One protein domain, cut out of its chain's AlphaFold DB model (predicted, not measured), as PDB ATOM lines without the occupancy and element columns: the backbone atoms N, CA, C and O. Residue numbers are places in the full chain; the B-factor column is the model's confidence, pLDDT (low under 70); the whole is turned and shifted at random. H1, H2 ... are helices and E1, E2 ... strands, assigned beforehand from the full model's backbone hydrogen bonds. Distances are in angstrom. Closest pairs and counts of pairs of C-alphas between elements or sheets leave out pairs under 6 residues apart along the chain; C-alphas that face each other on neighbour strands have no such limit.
ATOM      1  N   SER A   5     150.888  95.933 107.616       43.59
ATOM      2  CA  SER A   5     151.163  95.191 108.851       43.59
ATOM      3  C   SER A   5     150.664  95.870 110.136       43.59
ATOM      4  O   SER A   5     150.662  95.247 111.191       43.59
ATOM      5  N   HIS A   6     150.251  97.142 110.084       48.28
ATOM      6  CA  HIS A   6     149.583  97.835 111.190       48.28
ATOM      7  C   HIS A   6     148.059  97.616 111.212       48.28
ATOM      8  O   HIS A   6     147.437  97.924 112.223       48.28
ATOM      9  N   LEU A   7     147.462  97.119 110.123       49.41
ATOM     10  CA  LEU A   7     146.045  96.736 110.032       49.41
ATOM     11  C   LEU A   7     145.811  95.272 110.434       49.41
ATOM     12  O   LEU A   7     144.684  94.891 110.713       49.41
ATOM     13  N   GLU A   8     146.875  94.468 110.482       43.97
ATOM     14  CA  GLU A   8     146.848  93.045 110.849       43.97
ATOM     15  C   GLU A   8     147.010  92.804 112.365       43.97
ATOM     16  O   GLU A   8     147.177  91.666 112.801       43.97
ATOM     17  N   PHE A   9     146.996  93.857 113.192       45.00
ATOM     18  CA  PHE A   9     147.052  93.713 114.649       45.00
ATOM     19  C   PHE A   9     145.666  93.412 115.227       45.00
ATOM     20  O   PHE A   9     144.762  94.238 115.149       45.00
ATOM     21  N   ASP A  10     145.559  92.264 115.893       40.09
ATOM     22  CA  ASP A  10     144.382  91.756 116.616       40.09
ATOM     23  C   ASP A  10     144.208  92.407 118.011       40.09
ATOM     24  O   ASP A  10     143.744  91.788 118.965       40.09
ATOM     25  N   ASP A  11     144.670  93.652 118.167       42.38
ATOM     26  CA  ASP A  11     144.674  94.379 119.439       42.38
ATOM     27  C   ASP A  11     143.761  95.605 119.340       42.38
ATOM     28  O   ASP A  11     143.685  96.249 118.290       42.38
ATOM     29  N   ASN A  12     143.047  95.918 120.427       40.47
ATOM     30  CA  ASN A  12     141.956  96.899 120.446       40.47
ATOM     31  C   ASN A  12     142.371  98.232 119.792       40.47
ATOM     32  O   ASN A  12     143.123  99.026 120.364       40.47
ATOM     33  N   PHE A  13     141.839  98.481 118.590       42.38
ATOM     34  CA  PHE A  13     142.216  99.538 117.640       42.38
ATOM     35  C   PHE A  13     141.766 100.955 118.059       42.38
ATOM     36  O   PHE A  13     141.402 101.794 117.238       42.38
ATOM     37  N   LEU A  14     141.769 101.249 119.358       43.72
ATOM     38  CA  LEU A  14     141.418 102.549 119.926       43.72
ATOM     39  C   LEU A  14     142.621 103.109 120.684       43.72
ATOM     40  O   LEU A  14     142.633 103.233 121.907       43.72
ATOM     41  N   VAL A  15     143.665 103.462 119.936       48.22
ATOM     42  CA  VAL A  15     144.854 104.099 120.506       48.22
ATOM     43  C   VAL A  15     144.534 105.565 120.836       48.22
ATOM     44  O   VAL A  15     144.632 106.465 120.005       48.22
ATOM     45  N   CYS A  16     144.165 105.799 122.095       43.38
ATOM     46  CA  CYS A  16     144.255 107.080 122.804       43.38
ATOM     47  C   CYS A  16     143.586 108.308 122.174       43.38
ATOM     48  O   CYS A  16     144.229 109.333 121.943       43.38
ATOM     49  N   GLY A  17     142.268 108.249 121.966       44.03
ATOM     50  CA  GLY A  17     141.477 109.434 121.596       44.03
ATOM     51  C   GLY A  17     141.803 109.999 120.208       44.03
ATOM     52  O   GLY A  17     141.302 111.055 119.823       44.03
ATOM     53  N   LEU A  18     142.629 109.296 119.432       43.88
ATOM     54  CA  LEU A  18     142.681 109.445 117.993       43.88
ATOM     55  C   LEU A  18     141.559 108.574 117.446       43.88
ATOM     56  O   LEU A  18     141.633 107.350 117.461       43.88
ATOM     57  N   SER A  19     140.480 109.217 117.014       49.78
ATOM     58  CA  SER A  19     139.411 108.528 116.304       49.78
ATOM     59  C   SER A  19     140.002 107.844 115.062       49.78
ATOM     60  O   SER A  19     140.915 108.402 114.452       49.78
ATOM     61  N   ALA A  20     139.464 106.697 114.636       49.72
ATOM     62  CA  ALA A  20     139.825 106.060 113.361       49.72
ATOM     63  C   ALA A  20     139.990 107.066 112.185       49.72
ATOM     64  O   ALA A  20     140.989 106.968 111.475       49.72
ATOM     65  N   PRO A  21     139.159 108.127 112.058       44.44
ATOM     66  CA  PRO A  21     139.372 109.233 111.119       44.44
ATOM     67  C   PRO A  21     140.747 109.912 111.137       44.44
ATOM     68  O   PRO A  21     141.196 110.363 110.099       44.44
ATOM     69  N   ARG A  22     141.447 110.002 112.272       46.91
ATOM     70  CA  ARG A  22     142.789 110.608 112.350       46.91
ATOM     71  C   ARG A  22     143.880 109.661 111.860       46.91
ATOM     72  O   ARG A  22     144.874 110.106 111.292       46.91
ATOM     73  N   MET A  23     143.691 108.358 112.055       53.09
ATOM     74  CA  MET A  23     144.559 107.336 111.465       53.09
ATOM     75  C   MET A  23     144.331 107.246 109.951       53.09
ATOM     76  O   MET A  23     145.294 107.165 109.192       53.09
ATOM     77  N   ILE A  24     143.072 107.356 109.522       50.38
ATOM     78  CA  ILE A  24     142.667 107.447 108.116       50.38
ATOM     79  C   ILE A  24     143.195 108.743 107.487       50.38
ATOM     80  O   ILE A  24     143.884 108.666 106.485       50.38
ATOM     81  N   ALA A  25     143.041 109.911 108.117       45.78
ATOM     82  CA  ALA A  25     143.589 111.180 107.625       45.78
ATOM     83  C   ALA A  25     145.124 111.154 107.516       45.78
ATOM     84  O   ALA A  25     145.694 111.743 106.600       45.78
ATOM     85  N   HIS A  26     145.822 110.422 108.393       51.47
ATOM     86  CA  HIS A  26     147.255 110.179 108.216       51.47
ATOM     87  C   HIS A  26     147.558 109.322 106.976       51.47
ATOM     88  O   HIS A  26     148.535 109.585 106.266       51.47
ATOM     89  N   ALA A  27     146.739 108.302 106.715       54.75
ATOM     90  CA  ALA A  27     146.842 107.478 105.517       54.75
ATOM     91  C   ALA A  27     146.490 108.263 104.239       54.75
ATOM     92  O   ALA A  27     147.165 108.082 103.229       54.75
ATOM     93  N   GLU A  28     145.503 109.158 104.307       44.12
ATOM     94  CA  GLU A  28     144.950 109.907 103.176       44.12
ATOM     95  C   GLU A  28     145.743 111.179 102.850       44.12
ATOM     96  O   GLU A  28     145.990 111.460 101.681       44.12
ATOM     97  N   TRP A  29     146.151 111.968 103.849       54.94
ATOM     98  CA  TRP A  29     146.730 113.311 103.648       54.94
ATOM     99  C   TRP A  29     148.223 113.383 103.998       54.94
ATOM    100  O   TRP A  29     148.882 114.400 103.780       54.94
ATOM    101  N   GLY A  30     148.796 112.300 104.534       58.62
ATOM    102  CA  GLY A  30     150.238 112.165 104.767       58.62
ATOM    103  C   GLY A  30     150.800 112.973 105.946       58.62
ATOM    104  O   GLY A  30     152.004 112.889 106.231       58.62
ATOM    105  N   THR A  31     149.963 113.718 106.670       63.97
ATOM    106  CA  THR A  31     150.317 114.459 107.887       63.97
ATOM    107  C   THR A  31     149.997 113.636 109.131       63.97
ATOM    108  O   THR A  31     148.987 112.950 109.214       63.97
ATOM    109  N   CYS A  32     150.919 113.615 110.093       71.75
ATOM    110  CA  CYS A  32     150.716 112.964 111.388       71.75
ATOM    111  C   CYS A  32     150.744 114.045 112.456       71.75
ATOM    112  O   CYS A  32     151.827 114.554 112.752       71.75
ATOM    113  N   ASP A  33     149.589 114.366 113.032       71.50
ATOM    114  CA  ASP A  33     149.453 115.432 114.031       71.50
ATOM    115  C   ASP A  33     150.294 115.164 115.281       71.50
ATOM    116  O   ASP A  33     150.881 116.085 115.840       71.50
ATOM    117  N   LEU A  34     150.461 113.888 115.657       74.69
ATOM    118  CA  LEU A  34     151.276 113.493 116.808       74.69
ATOM    119  C   LEU A  34     152.738 113.949 116.684       74.69
ATOM    120  O   LEU A  34     153.360 114.331 117.671       74.69
ATOM    121  N   CYS A  35     153.310 113.889 115.481       78.19
ATOM    122  CA  CYS A  35     154.700 114.294 115.255       78.19
ATOM    123  C   CYS A  35     154.840 115.561 114.404       78.19
ATOM    124  O   CYS A  35     155.965 115.939 114.073       78.19
ATOM    125  N   GLY A  36     153.731 116.181 113.992       76.31
ATOM    126  CA  GLY A  36     153.700 117.285 113.030       76.31
ATOM    127  C   GLY A  36     154.466 116.984 111.737       76.31
ATOM    128  O   GLY A  36     155.170 117.847 111.222       76.31
ATOM    129  N   GLY A  37     154.463 115.728 111.277       76.56
ATOM    130  CA  GLY A  37     155.266 115.308 110.122       76.56
ATOM    131  C   GLY A  37     156.787 115.288 110.358       76.56
ATOM    132  O   GLY A  37     157.560 115.105 109.425       76.56
ATOM    133  N   ARG A  38     157.289 115.399 111.586       80.88
ATOM    134  CA  ARG A  38     158.738 115.253 111.840       80.88
ATOM    135  C   ARG A  38     159.165 113.799 111.985       80.88
ATOM    136  O   ARG A  38     160.357 113.515 112.017       80.88
ATOM    137  N   ARG A  39     158.195 112.884 112.107       83.38
ATOM    138  CA  ARG A  39     158.358 111.432 112.306       83.38
ATOM    139  C   ARG A  39     159.079 111.067 113.611       83.38
ATOM    140  O   ARG A  39     159.156 109.893 113.946       83.38
ATOM    141  N   LYS A  40     159.525 112.057 114.385       85.31
ATOM    142  CA  LYS A  40     160.167 111.944 115.694       85.31
ATOM    143  C   LYS A  40     159.744 113.102 116.593       85.31
ATOM    144  O   LYS A  40     159.458 114.192 116.097       85.31
ATOM    145  N   PHE A  41     159.749 112.884 117.900       81.50
ATOM    146  CA  PHE A  41     159.520 113.922 118.904       81.50
ATOM    147  C   PHE A  41     160.376 113.674 120.149       81.50
ATOM    148  O   PHE A  41     160.950 112.602 120.335       81.50
ATOM    149  N   CYS A  42     160.514 114.699 120.988       84.06
ATOM    150  CA  CYS A  42     161.241 114.575 122.247       84.06
ATOM    151  C   CYS A  42     160.388 113.799 123.251       84.06
ATOM    152  O   CYS A  42     159.335 114.285 123.661       84.06
ATOM    153  N   ALA A  43     160.866 112.634 123.678       79.44
ATOM    154  CA  ALA A  43     160.177 111.780 124.637       79.44
ATOM    155  C   ALA A  43     160.031 112.414 126.028       79.44
ATOM    156  O   ALA A  43     159.101 112.093 126.754       79.44
ATOM    157  N   GLY A  44     160.934 113.325 126.399       76.38
ATOM    158  CA  GLY A  44     160.891 114.009 127.692       76.38
ATOM    159  C   GLY A  44     159.920 115.195 127.769       76.38
ATOM    160  O   GLY A  44     159.706 115.711 128.866       76.38
ATOM    161  N   ARG A  45     159.343 115.650 126.645       80.81
ATOM    162  CA  ARG A  45     158.322 116.721 126.631       80.81
ATOM    163  C   ARG A  45     156.941 116.164 127.008       80.81
ATOM    164  O   ARG A  45     156.732 114.978 126.782       80.81
ATOM    165  N   PRO A  46     155.996 116.981 127.520       78.38
ATOM    166  CA  PRO A  46     154.669 116.510 127.937       78.38
ATOM    167  C   PRO A  46     153.965 115.635 126.893       78.38
ATOM    168  O   PRO A  46     153.584 114.513 127.208       78.38
ATOM    169  N   ASP A  47     153.915 116.081 125.635       73.81
ATOM    170  CA  ASP A  47     153.289 115.317 124.545       73.81
ATOM    171  C   ASP A  47     154.027 114.007 124.251       73.81
ATOM    172  O   ASP A  47     153.407 112.977 123.997       73.81
ATOM    173  N   GLY A  48     155.361 114.021 124.330       75.56
ATOM    174  CA  GLY A  48     156.183 112.832 124.126       75.56
ATOM    175  C   GLY A  48     156.052 111.819 125.260       75.56
ATOM    176  O   GLY A  48     155.966 110.622 124.993       75.56
ATOM    177  N   LYS A  49     155.971 112.290 126.509       78.06
ATOM    178  CA  LYS A  49     155.701 111.455 127.685       78.06
ATOM    179  C   LYS A  49     154.310 110.847 127.603       78.06
ATOM    180  O   LYS A  49     154.180 109.645 127.793       78.06
ATOM    181  N   ALA A  50     153.308 111.653 127.254       77.25
ATOM    182  CA  ALA A  50     151.946 111.182 127.065       77.25
ATOM    183  C   ALA A  50     151.880 110.133 125.950       77.25
ATOM    184  O   ALA A  50     151.285 109.086 126.154       77.25
ATOM    185  N   ALA A  51     152.524 110.367 124.803       74.38
ATOM    186  CA  ALA A  51     152.580 109.403 123.705       74.38
ATOM    187  C   ALA A  51     153.293 108.103 124.098       74.38
ATOM    188  O   ALA A  51     152.859 107.024 123.714       74.38
ATOM    189  N   MET A  52     154.373 108.195 124.873       75.31
ATOM    190  CA  MET A  52     155.092 107.033 125.384       75.31
ATOM    191  C   MET A  52     154.227 106.214 126.341       75.31
ATOM    192  O   MET A  52     154.000 105.043 126.088       75.31
ATOM    193  N   GLU A  53     153.670 106.840 127.377       76.94
ATOM    194  CA  GLU A  53     152.823 106.170 128.372       76.94
ATOM    195  C   GLU A  53     151.605 105.478 127.754       76.94
ATOM    196  O   GLU A  53     151.164 104.432 128.219       76.94
ATOM    197  N   LYS A  54     151.053 106.091 126.707       73.19
ATOM    198  CA  LYS A  54     149.787 105.695 126.096       73.19
ATOM    199  C   LYS A  54     149.913 104.692 124.959       73.19
ATOM    200  O   LYS A  54     148.950 103.990 124.669       73.19
ATOM    201  N   ILE A  55     151.039 104.703 124.250       68.75
ATOM    202  CA  ILE A  55     151.207 103.964 122.990       68.75
ATOM    203  C   ILE A  55     152.294 102.900 123.125       68.75
ATOM    204  O   ILE A  55     152.286 101.930 122.375       68.75
ATOM    205  N   THR A  56     153.220 103.057 124.069       68.69
ATOM    206  CA  THR A  56     154.294 102.098 124.298       68.69
ATOM    207  C   THR A  56     154.226 101.489 125.687       68.69
ATOM    208  O   THR A  56     153.557 101.978 126.589       68.69
ATOM    209  N   ARG A  57     154.964 100.398 125.884       73.38
ATOM    210  CA  ARG A  57     155.114  99.732 127.184       73.38
ATOM    211  C   ARG A  57     156.163 100.404 128.079       73.38
ATOM    212  O   ARG A  57     156.531  99.853 129.118       73.38
ATOM    213  N   LEU A  58     156.686 101.568 127.685       74.25
ATOM    214  CA  LEU A  58     157.742 102.267 128.413       74.25
ATOM    215  C   LEU A  58     157.149 103.250 129.422       74.25
ATOM    216  O   LEU A  58     156.278 104.052 129.103       74.25
ATOM    217  N   ARG A  59     157.681 103.240 130.648       75.38
ATOM    218  CA  ARG A  59     157.307 104.232 131.663       75.38
ATOM    219  C   ARG A  59     158.075 105.543 131.433       75.38
ATOM    220  O   ARG A  59     159.310 105.521 131.480       75.38
ATOM    221  N   PRO A  60     157.394 106.697 131.280       67.12
ATOM    222  CA  PRO A  60     158.052 107.974 130.986       67.12
ATOM    223  C   PRO A  60     158.952 108.491 132.111       67.12
ATOM    224  O   PRO A  60     159.779 109.372 131.879       67.12
ATOM    225  N   SER A  61     158.807 107.961 133.332       68.38
ATOM    226  CA  SER A  61     159.580 108.367 134.514       68.38
ATOM    227  C   SER A  61     161.092 108.219 134.342       68.38
ATOM    228  O   SER A  61     161.852 108.846 135.072       68.38
ATOM    229  N   ARG A  62     161.534 107.425 133.362       66.44
ATOM    230  CA  ARG A  62     162.950 107.201 133.066       66.44
ATOM    231  C   ARG A  62     163.494 108.061 131.918       66.44
ATOM    232  O   ARG A  62     164.686 107.976 131.634       66.44
ATOM    233  N   VAL A  63     162.672 108.876 131.245       69.81
ATOM    234  CA  VAL A  63     163.080 109.574 130.012       69.81
ATOM    235  C   VAL A  63     163.230 111.078 130.219       69.81
ATOM    236  O   VAL A  63     162.273 111.795 130.520       69.81
ATOM    237  N   SER A  64     164.456 111.562 130.027       70.56
ATOM    238  CA  SER A  64     164.804 112.979 130.092       70.56
ATOM    239  C   SER A  64     164.537 113.706 128.770       70.56
ATOM    240  O   SER A  64     164.400 113.111 127.694       70.56
ATOM    241  N   CYS A  65     164.456 115.037 128.842       71.62
ATOM    242  CA  CYS A  65     164.441 115.873 127.644       71.62
ATOM    243  C   CYS A  65     165.757 115.678 126.871       71.62
ATOM    244  O   CYS A  65     166.828 115.660 127.470       71.62
ATOM    245  N   GLY A  66     165.672 115.511 125.551       71.38
ATOM    246  CA  GLY A  66     166.824 115.224 124.683       71.38
ATOM    247  C   GLY A  66     166.840 113.797 124.131       71.38
ATOM    248  O   GLY A  66     167.451 113.560 123.091       71.38
ATOM    249  N   ILE A  67     166.095 112.871 124.741       79.31
ATOM    250  CA  ILE A  67     165.850 111.550 124.155       79.31
ATOM    251  C   ILE A  67     164.828 111.701 123.024       79.31
ATOM    252  O   ILE A  67     163.687 112.121 123.246       79.31
ATOM    253  N   GLN A  68     165.247 111.398 121.795       81.62
ATOM    254  CA  GLN A  68     164.345 111.364 120.647       81.62
ATOM    255  C   GLN A  68     163.628 110.020 120.594       81.62
ATOM    256  O   GLN A  68     164.241 108.970 120.747       81.62
ATOM    257  N   MET A  69     162.326 110.075 120.353       83.62
ATOM    258  CA  MET A  69     161.485 108.916 120.111       83.62
ATOM    259  C   MET A  69     160.929 109.006 118.701       83.62
ATOM    260  O   MET A  69     160.472 110.068 118.265       83.62
ATOM    261  N   PHE A  70     160.956 107.887 117.986       86.19
ATOM    262  CA  PHE A  70     160.228 107.773 116.734       86.19
ATOM    263  C   PHE A  70     158.719 107.813 116.962       86.19
ATOM    264  O   PHE A  70     158.210 107.278 117.940       86.19
ATOM    265  N   CYS A  71     157.990 108.422 116.031       82.56
ATOM    266  CA  CYS A  71     156.540 108.458 116.094       82.56
ATOM    267  C   CYS A  71     155.989 107.028 115.983       82.56
ATOM    268  O   CYS A  71     156.161 106.406 114.929       82.56
ATOM    269  N   PRO A  72     155.305 106.505 117.014       77.31
ATOM    270  CA  PRO A  72     154.809 105.133 116.996       77.31
ATOM    271  C   PRO A  72     153.759 104.918 115.900       77.31
ATOM    272  O   PRO A  72     153.678 103.827 115.344       77.31
ATOM    273  N   LEU A  73     153.031 105.972 115.517       74.75
ATOM    274  CA  LEU A  73     152.051 105.926 114.430       74.75
ATOM    275  C   LEU A  73     152.698 105.876 113.040       74.75
ATOM    276  O   LEU A  73     152.182 105.205 112.156       74.75
ATOM    277  N   CYS A  74     153.828 106.564 112.836       75.25
ATOM    278  CA  CYS A  74     154.495 106.588 111.529       75.25
ATOM    279  C   CYS A  74     155.460 105.414 111.332       75.25
ATOM    280  O   CYS A  74     155.652 104.957 110.213       75.25
ATOM    281  N   ILE A  75     156.127 104.972 112.402       76.69
ATOM    282  CA  ILE A  75     157.270 104.047 112.314       76.69
ATOM    283  C   ILE A  75     156.934 102.655 112.875       76.69
ATOM    284  O   ILE A  75     157.618 101.679 112.547       76.69
ATOM    285  N   GLY A  76     155.870 102.557 113.680       75.31
ATOM    286  CA  GLY A  76     155.448 101.355 114.398       75.31
ATOM    287  C   GLY A  76     155.837 101.385 115.873       75.31
ATOM    288  O   GLY A  76     156.933 101.817 116.233       75.31
ATOM    289  N   VAL A  77     154.936 100.890 116.727       78.06
ATOM    290  CA  VAL A  77     155.058 100.925 118.196       78.06
ATOM    291  C   VAL A  77     156.346 100.261 118.683       78.06
ATOM    292  O   VAL A  77     157.137 100.900 119.372       78.06
ATOM    293  N   LYS A  78     156.622  99.025 118.243       79.12
ATOM    294  CA  LYS A  78     157.839  98.280 118.624       79.12
ATOM    295  C   LYS A  78     159.128  99.019 118.244       79.12
ATOM    296  O   LYS A  78     160.119  98.986 118.966       79.12
ATOM    297  N   TYR A  79     159.118  99.704 117.103       81.94
ATOM    298  CA  TYR A  79     160.279 100.453 116.622       81.94
ATOM    299  C   TYR A  79     160.473 101.756 117.407       81.94
ATOM    300  O   TYR A  79     161.601 102.147 117.707       81.94
ATOM    301  N   ALA A  80     159.369 102.415 117.766       83.12
ATOM    302  CA  ALA A  80     159.375 103.587 118.626       83.12
ATOM    303  C   ALA A  80     159.883 103.251 120.037       83.12
ATOM    304  O   ALA A  80     160.747 103.961 120.550       83.12
ATOM    305  N   GLU A  81     159.435 102.136 120.615       83.62
ATOM    306  CA  GLU A  81     159.963 101.582 121.869       83.62
ATOM    307  C   GLU A  81     161.469 101.367 121.800       83.62
ATOM    308  O   GLU A  81     162.224 101.926 122.597       83.62
ATOM    309  N   TYR A  82     161.909 100.609 120.797       85.25
ATOM    310  CA  TYR A  82     163.316 100.291 120.632       85.25
ATOM    311  C   TYR A  82     164.164 101.559 120.493       85.25
ATOM    312  O   TYR A  82     165.185 101.667 121.164       85.25
ATOM    313  N   SER A  83     163.708 102.551 119.713       85.88
ATOM    314  CA  SER A  83     164.422 103.823 119.509       85.88
ATOM    315  C   SER A  83     164.741 104.562 120.810       85.88
ATOM    316  O   SER A  83     165.830 105.110 120.966       85.88
ATOM    317  N   VAL A  84     163.820 104.516 121.773       85.31
ATOM    318  CA  VAL A  84     164.001 105.120 123.093       85.31
ATOM    319  C   VAL A  84     164.977 104.291 123.908       85.31
ATOM    320  O   VAL A  84     165.910 104.849 124.478       85.31
ATOM    321  N   CYS A  85     164.807 102.968 123.923       83.25
ATOM    322  CA  CYS A  85     165.670 102.063 124.673       83.25
ATOM    323  C   CYS A  85     167.139 102.153 124.233       83.25
ATOM    324  O   CYS A  85     168.018 102.210 125.092       83.25
ATOM    325  N   VAL A  86     167.422 102.228 122.925       82.62
ATOM    326  CA  VAL A  86     168.808 102.339 122.433       82.62
ATOM    327  C   VAL A  86     169.442 103.706 122.695       82.62
ATOM    328  O   VAL A  86     170.629 103.759 123.020       82.62
ATOM    329  N   ILE A  87     168.687 104.811 122.608       77.38
ATOM    330  CA  ILE A  87     169.219 106.152 122.927       77.38
ATOM    331  C   ILE A  87     169.402 106.324 124.437       77.38
ATOM    332  O   ILE A  87     170.380 106.932 124.878       77.38
ATOM    333  N   ALA A  88     168.465 105.814 125.234       75.62
ATOM    334  CA  ALA A  88     168.516 105.902 126.687       75.62
ATOM    335  C   ALA A  88     169.496 104.888 127.311       75.62
ATOM    336  O   ALA A  88     169.773 104.977 128.505       75.62
ATOM    337  N   GLY A  89     170.041 103.958 126.515       72.88
ATOM    338  CA  GLY A  89     170.995 102.942 126.965       72.88
ATOM    339  C   GLY A  89     170.377 101.879 127.871       72.88
ATOM    340  O   GLY A  89     171.059 101.343 128.736       72.88
ATOM    341  N   TRP A  90     169.083 101.599 127.711       76.19
ATOM    342  CA  TRP A  90     168.360 100.602 128.513       76.19
ATOM    343  C   TRP A  90     168.528  99.166 128.004       76.19
ATOM    344  O   TRP A  90     168.087  98.233 128.667       76.19
ATOM    345  N   LEU A  91     169.135  98.995 126.830       65.62
ATOM    346  CA  LEU A  91     169.509  97.716 126.226       65.62
ATOM    347  C   LEU A  91     171.024  97.719 126.063       65.62
ATOM    348  O   LEU A  91     171.500  98.718 125.546       65.62
ATOM    349  N   ASP A  92     171.734  96.672 126.502       61.56
ATOM    350  CA  ASP A  92     173.173  96.361 126.307       61.56
ATOM    351  C   ASP A  92     174.114  97.528 125.919       61.56
ATOM    352  O   ASP A  92     174.972  97.409 125.042       61.56
ATOM    353  N   GLY A  93     173.971  98.675 126.587       67.56
ATOM    354  CA  GLY A  93     174.716  99.899 126.304       67.56
ATOM    355  C   GLY A  93     174.052 100.890 125.331       67.56
ATOM    356  O   GLY A  93     173.250 100.582 124.453       67.56
ATOM    357  N   LYS A  94     174.420 102.164 125.487       76.50
ATOM    358  CA  LYS A  94     173.915 103.258 124.652       76.50
ATOM    359  C   LYS A  94     174.459 103.147 123.228       76.50
ATOM    360  O   LYS A  94     175.672 103.142 123.020       76.50
ATOM    361  N   MET A  95     173.566 103.134 122.240       83.50
ATOM    362  CA  MET A  95     173.968 103.214 120.837       83.50
ATOM    363  C   MET A  95     174.655 104.561 120.572       83.50
ATOM    364  O   MET A  95     174.156 105.612 120.990       83.50
ATOM    365  N   SER A  96     175.797 104.543 119.876       83.75
ATOM    366  CA  SER A  96     176.468 105.779 119.464       83.75
ATOM    367  C   SER A  96     175.552 106.611 118.566       83.75
ATOM    368  O   SER A  96     174.662 106.081 117.894       83.75
ATOM    369  N   HIS A  97     175.768 107.928 118.541       83.38
ATOM    370  CA  HIS A  97     174.940 108.820 117.735       83.38
ATOM    371  C   HIS A  97     174.958 108.428 116.250       83.38
ATOM    372  O   HIS A  97     173.904 108.342 115.632       83.38
ATOM    373  N   GLU A  98     176.132 108.122 115.701       86.75
ATOM    374  CA  GLU A  98     176.301 107.720 114.299       86.75
ATOM    375  C   GLU A  98     175.551 106.426 113.975       86.75
ATOM    376  O   GLU A  98     174.765 106.386 113.029       86.75
ATOM    377  N   LYS A  99     175.709 105.396 114.816       87.31
ATOM    378  CA  LYS A  99     175.016 104.113 114.641       87.31
ATOM    379  C   LYS A  99     173.503 104.280 114.754       87.31
ATOM    380  O   LYS A  99     172.755 103.646 114.012       87.31
ATOM    381  N   TYR A 100     173.049 105.172 115.638       84.81
ATOM    382  CA  TYR A 100     171.640 105.531 115.735       84.81
ATOM    383  C   TYR A 100     171.150 106.219 114.462       84.81
ATOM    384  O   TYR A 100     170.117 105.818 113.931       84.81
ATOM    385  N   GLN A 101     171.880 107.207 113.934       86.31
ATOM    386  CA  GLN A 101     171.500 107.877 112.689       86.31
ATOM    387  C   GLN A 101     171.410 106.885 111.530       86.31
ATOM    388  O   GLN A 101     170.393 106.869 110.842       86.31
ATOM    389  N   GLU A 102     172.396 106.003 111.365       90.31
ATOM    390  CA  GLU A 102     172.389 104.985 110.314       90.31
ATOM    391  C   GLU A 102     171.192 104.026 110.447       90.31
ATOM    392  O   GLU A 102     170.437 103.822 109.495       90.31
ATOM    393  N   TRP A 103     170.976 103.469 111.643       88.75
ATOM    394  CA  TRP A 103     169.852 102.572 111.926       88.75
ATOM    395  C   TRP A 103     168.498 103.255 111.685       88.75
ATOM    396  O   TRP A 103     167.598 102.694 111.052       88.75
ATOM    397  N   SER A 104     168.370 104.494 112.157       87.44
ATOM    398  CA  SER A 104     167.170 105.315 112.021       87.44
ATOM    399  C   SER A 104     166.900 105.669 110.550       87.44
ATOM    400  O   SER A 104     165.766 105.558 110.081       87.44
ATOM    401  N   GLY A 105     167.951 105.991 109.789       87.12
ATOM    402  CA  GLY A 105     167.899 106.312 108.367       87.12
ATOM    403  C   GLY A 105     167.506 105.108 107.515       87.12
ATOM    404  O   GLY A 105     166.635 105.234 106.657       87.12
ATOM    405  N   LYS A 106     168.050 103.915 107.803       87.88
ATOM    406  CA  LYS A 106     167.645 102.662 107.138       87.88
ATOM    407  C   LYS A 106     166.147 102.401 107.292       87.88
ATOM    408  O   LYS A 106     165.488 102.044 106.316       87.88
ATOM    409  N   ARG A 107     165.591 102.625 108.489       83.19
ATOM    410  CA  ARG A 107     164.147 102.481 108.724       83.19
ATOM    411  C   ARG A 107     163.329 103.519 107.966       83.19
ATOM    412  O   ARG A 107     162.317 103.175 107.369       83.19
ATOM    413  N   LEU A 108     163.740 104.784 107.994       81.62
ATOM    414  CA  LEU A 108     163.027 105.840 107.275       81.62
ATOM    415  C   LEU A 108     163.045 105.600 105.761       81.62
ATOM    416  O   LEU A 108     162.020 105.790 105.110       81.62
ATOM    417  N   LYS A 109     164.166 105.116 105.216       81.19
ATOM    418  CA  LYS A 109     164.287 104.732 103.807       81.19
ATOM    419  C   LYS A 109     163.386 103.550 103.450       81.19
ATOM    420  O   LYS A 109     162.668 103.624 102.460       81.19
ATOM    421  N   SER A 110     163.358 102.491 104.266       77.69
ATOM    422  CA  SER A 110     162.503 101.323 103.991       77.69
ATOM    423  C   SER A 110     161.006 101.626 104.064       77.69
ATOM    424  O   SER A 110     160.214 100.947 103.421       77.69
ATOM    425  N   LEU A 111     160.618 102.671 104.800       72.44
ATOM    426  CA  LEU A 111     159.247 103.185 104.857       72.44
ATOM    427  C   LEU A 111     158.947 104.258 103.792       72.44
ATOM    428  O   LEU A 111     157.854 104.823 103.785       72.44
ATOM    429  N   GLY A 112     159.903 104.573 102.912       73.75
ATOM    430  CA  GLY A 112     159.732 105.557 101.839       73.75
ATOM    431  C   GLY A 112     159.721 107.018 102.302       73.75
ATOM    432  O   GLY A 112     159.295 107.894 101.554       73.75
TER     433      GLY A 112
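This is residues 5 to 112 of the 115 residues of an uncharacterized protein of Gibberella zeae (UniProt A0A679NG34). A tiny two-stranded sheet, E1 and E2, and helix H4, which packs on E2, make the core, with the short H3 at the start of H4. H2 and H5 lie on opposite sides of this core, H5 running back beside H4 across few contacts, while H1 lies off at one end and residues 7 to 14 stick out. The 108 printed residues hold five named helices and two named strands, in the order H1 E1 H2 E2 H3 H4 H5; the sheet is antiparallel and the class is mostly helix. The whole is compact, with a radius of gyration of the C-alphas of 13.7 A and spans of 39 by 30 by 26 A.

Begin at the sheet, where E1, residues 40 to 42, and E2, residues 68 to 70, are antiparallel neighbours at 145 degrees. Look there for N 41 and O 69, and for N 69 and O 41, each pair 2.9 A apart and within hydrogen-bond range. Next find H4, residues 77 to 88: its closest C-alpha to E2 is that of Ala 80, 4.7 A from that of Phe 70. H3, residues 72 to 75, and H4 touch only at the corner by their link, closest at the C-alphas of Pro 72 and Ala 80, 5.1 A. H5, residues 97 to 110, is close to H4 but not clearly touching: the closest C-alphas, of Ile 87 and Tyr 100, are 7.6 A apart, and the lines stand at a shallow tilt of 13 degrees, opposite ways. For H2, residues 46 to 55, the C-alpha of Gly 48 is 5.7 A from that of Cys 42, the closest pair with E1. H2 and H4 are close but not clearly touching, at a steep tilt of 52 degrees. H1, residues 20 to 29, is near H3, with 5 pairs of C-alphas within 10 A, but apart from H4. Every O i to N i+4 pair is within hydrogen-bond range in H1, H2, H4 and H5; H3 is too short for such a pair, and its 1 pair of O i and N i+3 is not within range.

Find C-alpha 40 at (160.167, 111.944, 115.694), where E1 begins; it spans 7.1 A, and E2 spans 6.7 A. H4 is 16.7 A long, H1 and H2 are each 13.9 A, and H3 is 5.4 A. H1 begins at C-alpha 20, (139.825, 106.060, 113.361). H5, 20.0 A long, ends at C-alpha 110, (162.503, 101.323, 103.991).

The C-alphas farthest apart are those of Pro 21 and Gly 93, 39.6 A. The printed part has no cut, and the link from H2 to E2, 12 residues, is long. In the B-factor column look for pLDDT under 70 at residues 5 to 31, 55 to 56, 60 to 63 and 91 to 93; the mean of the printed part is 70.5.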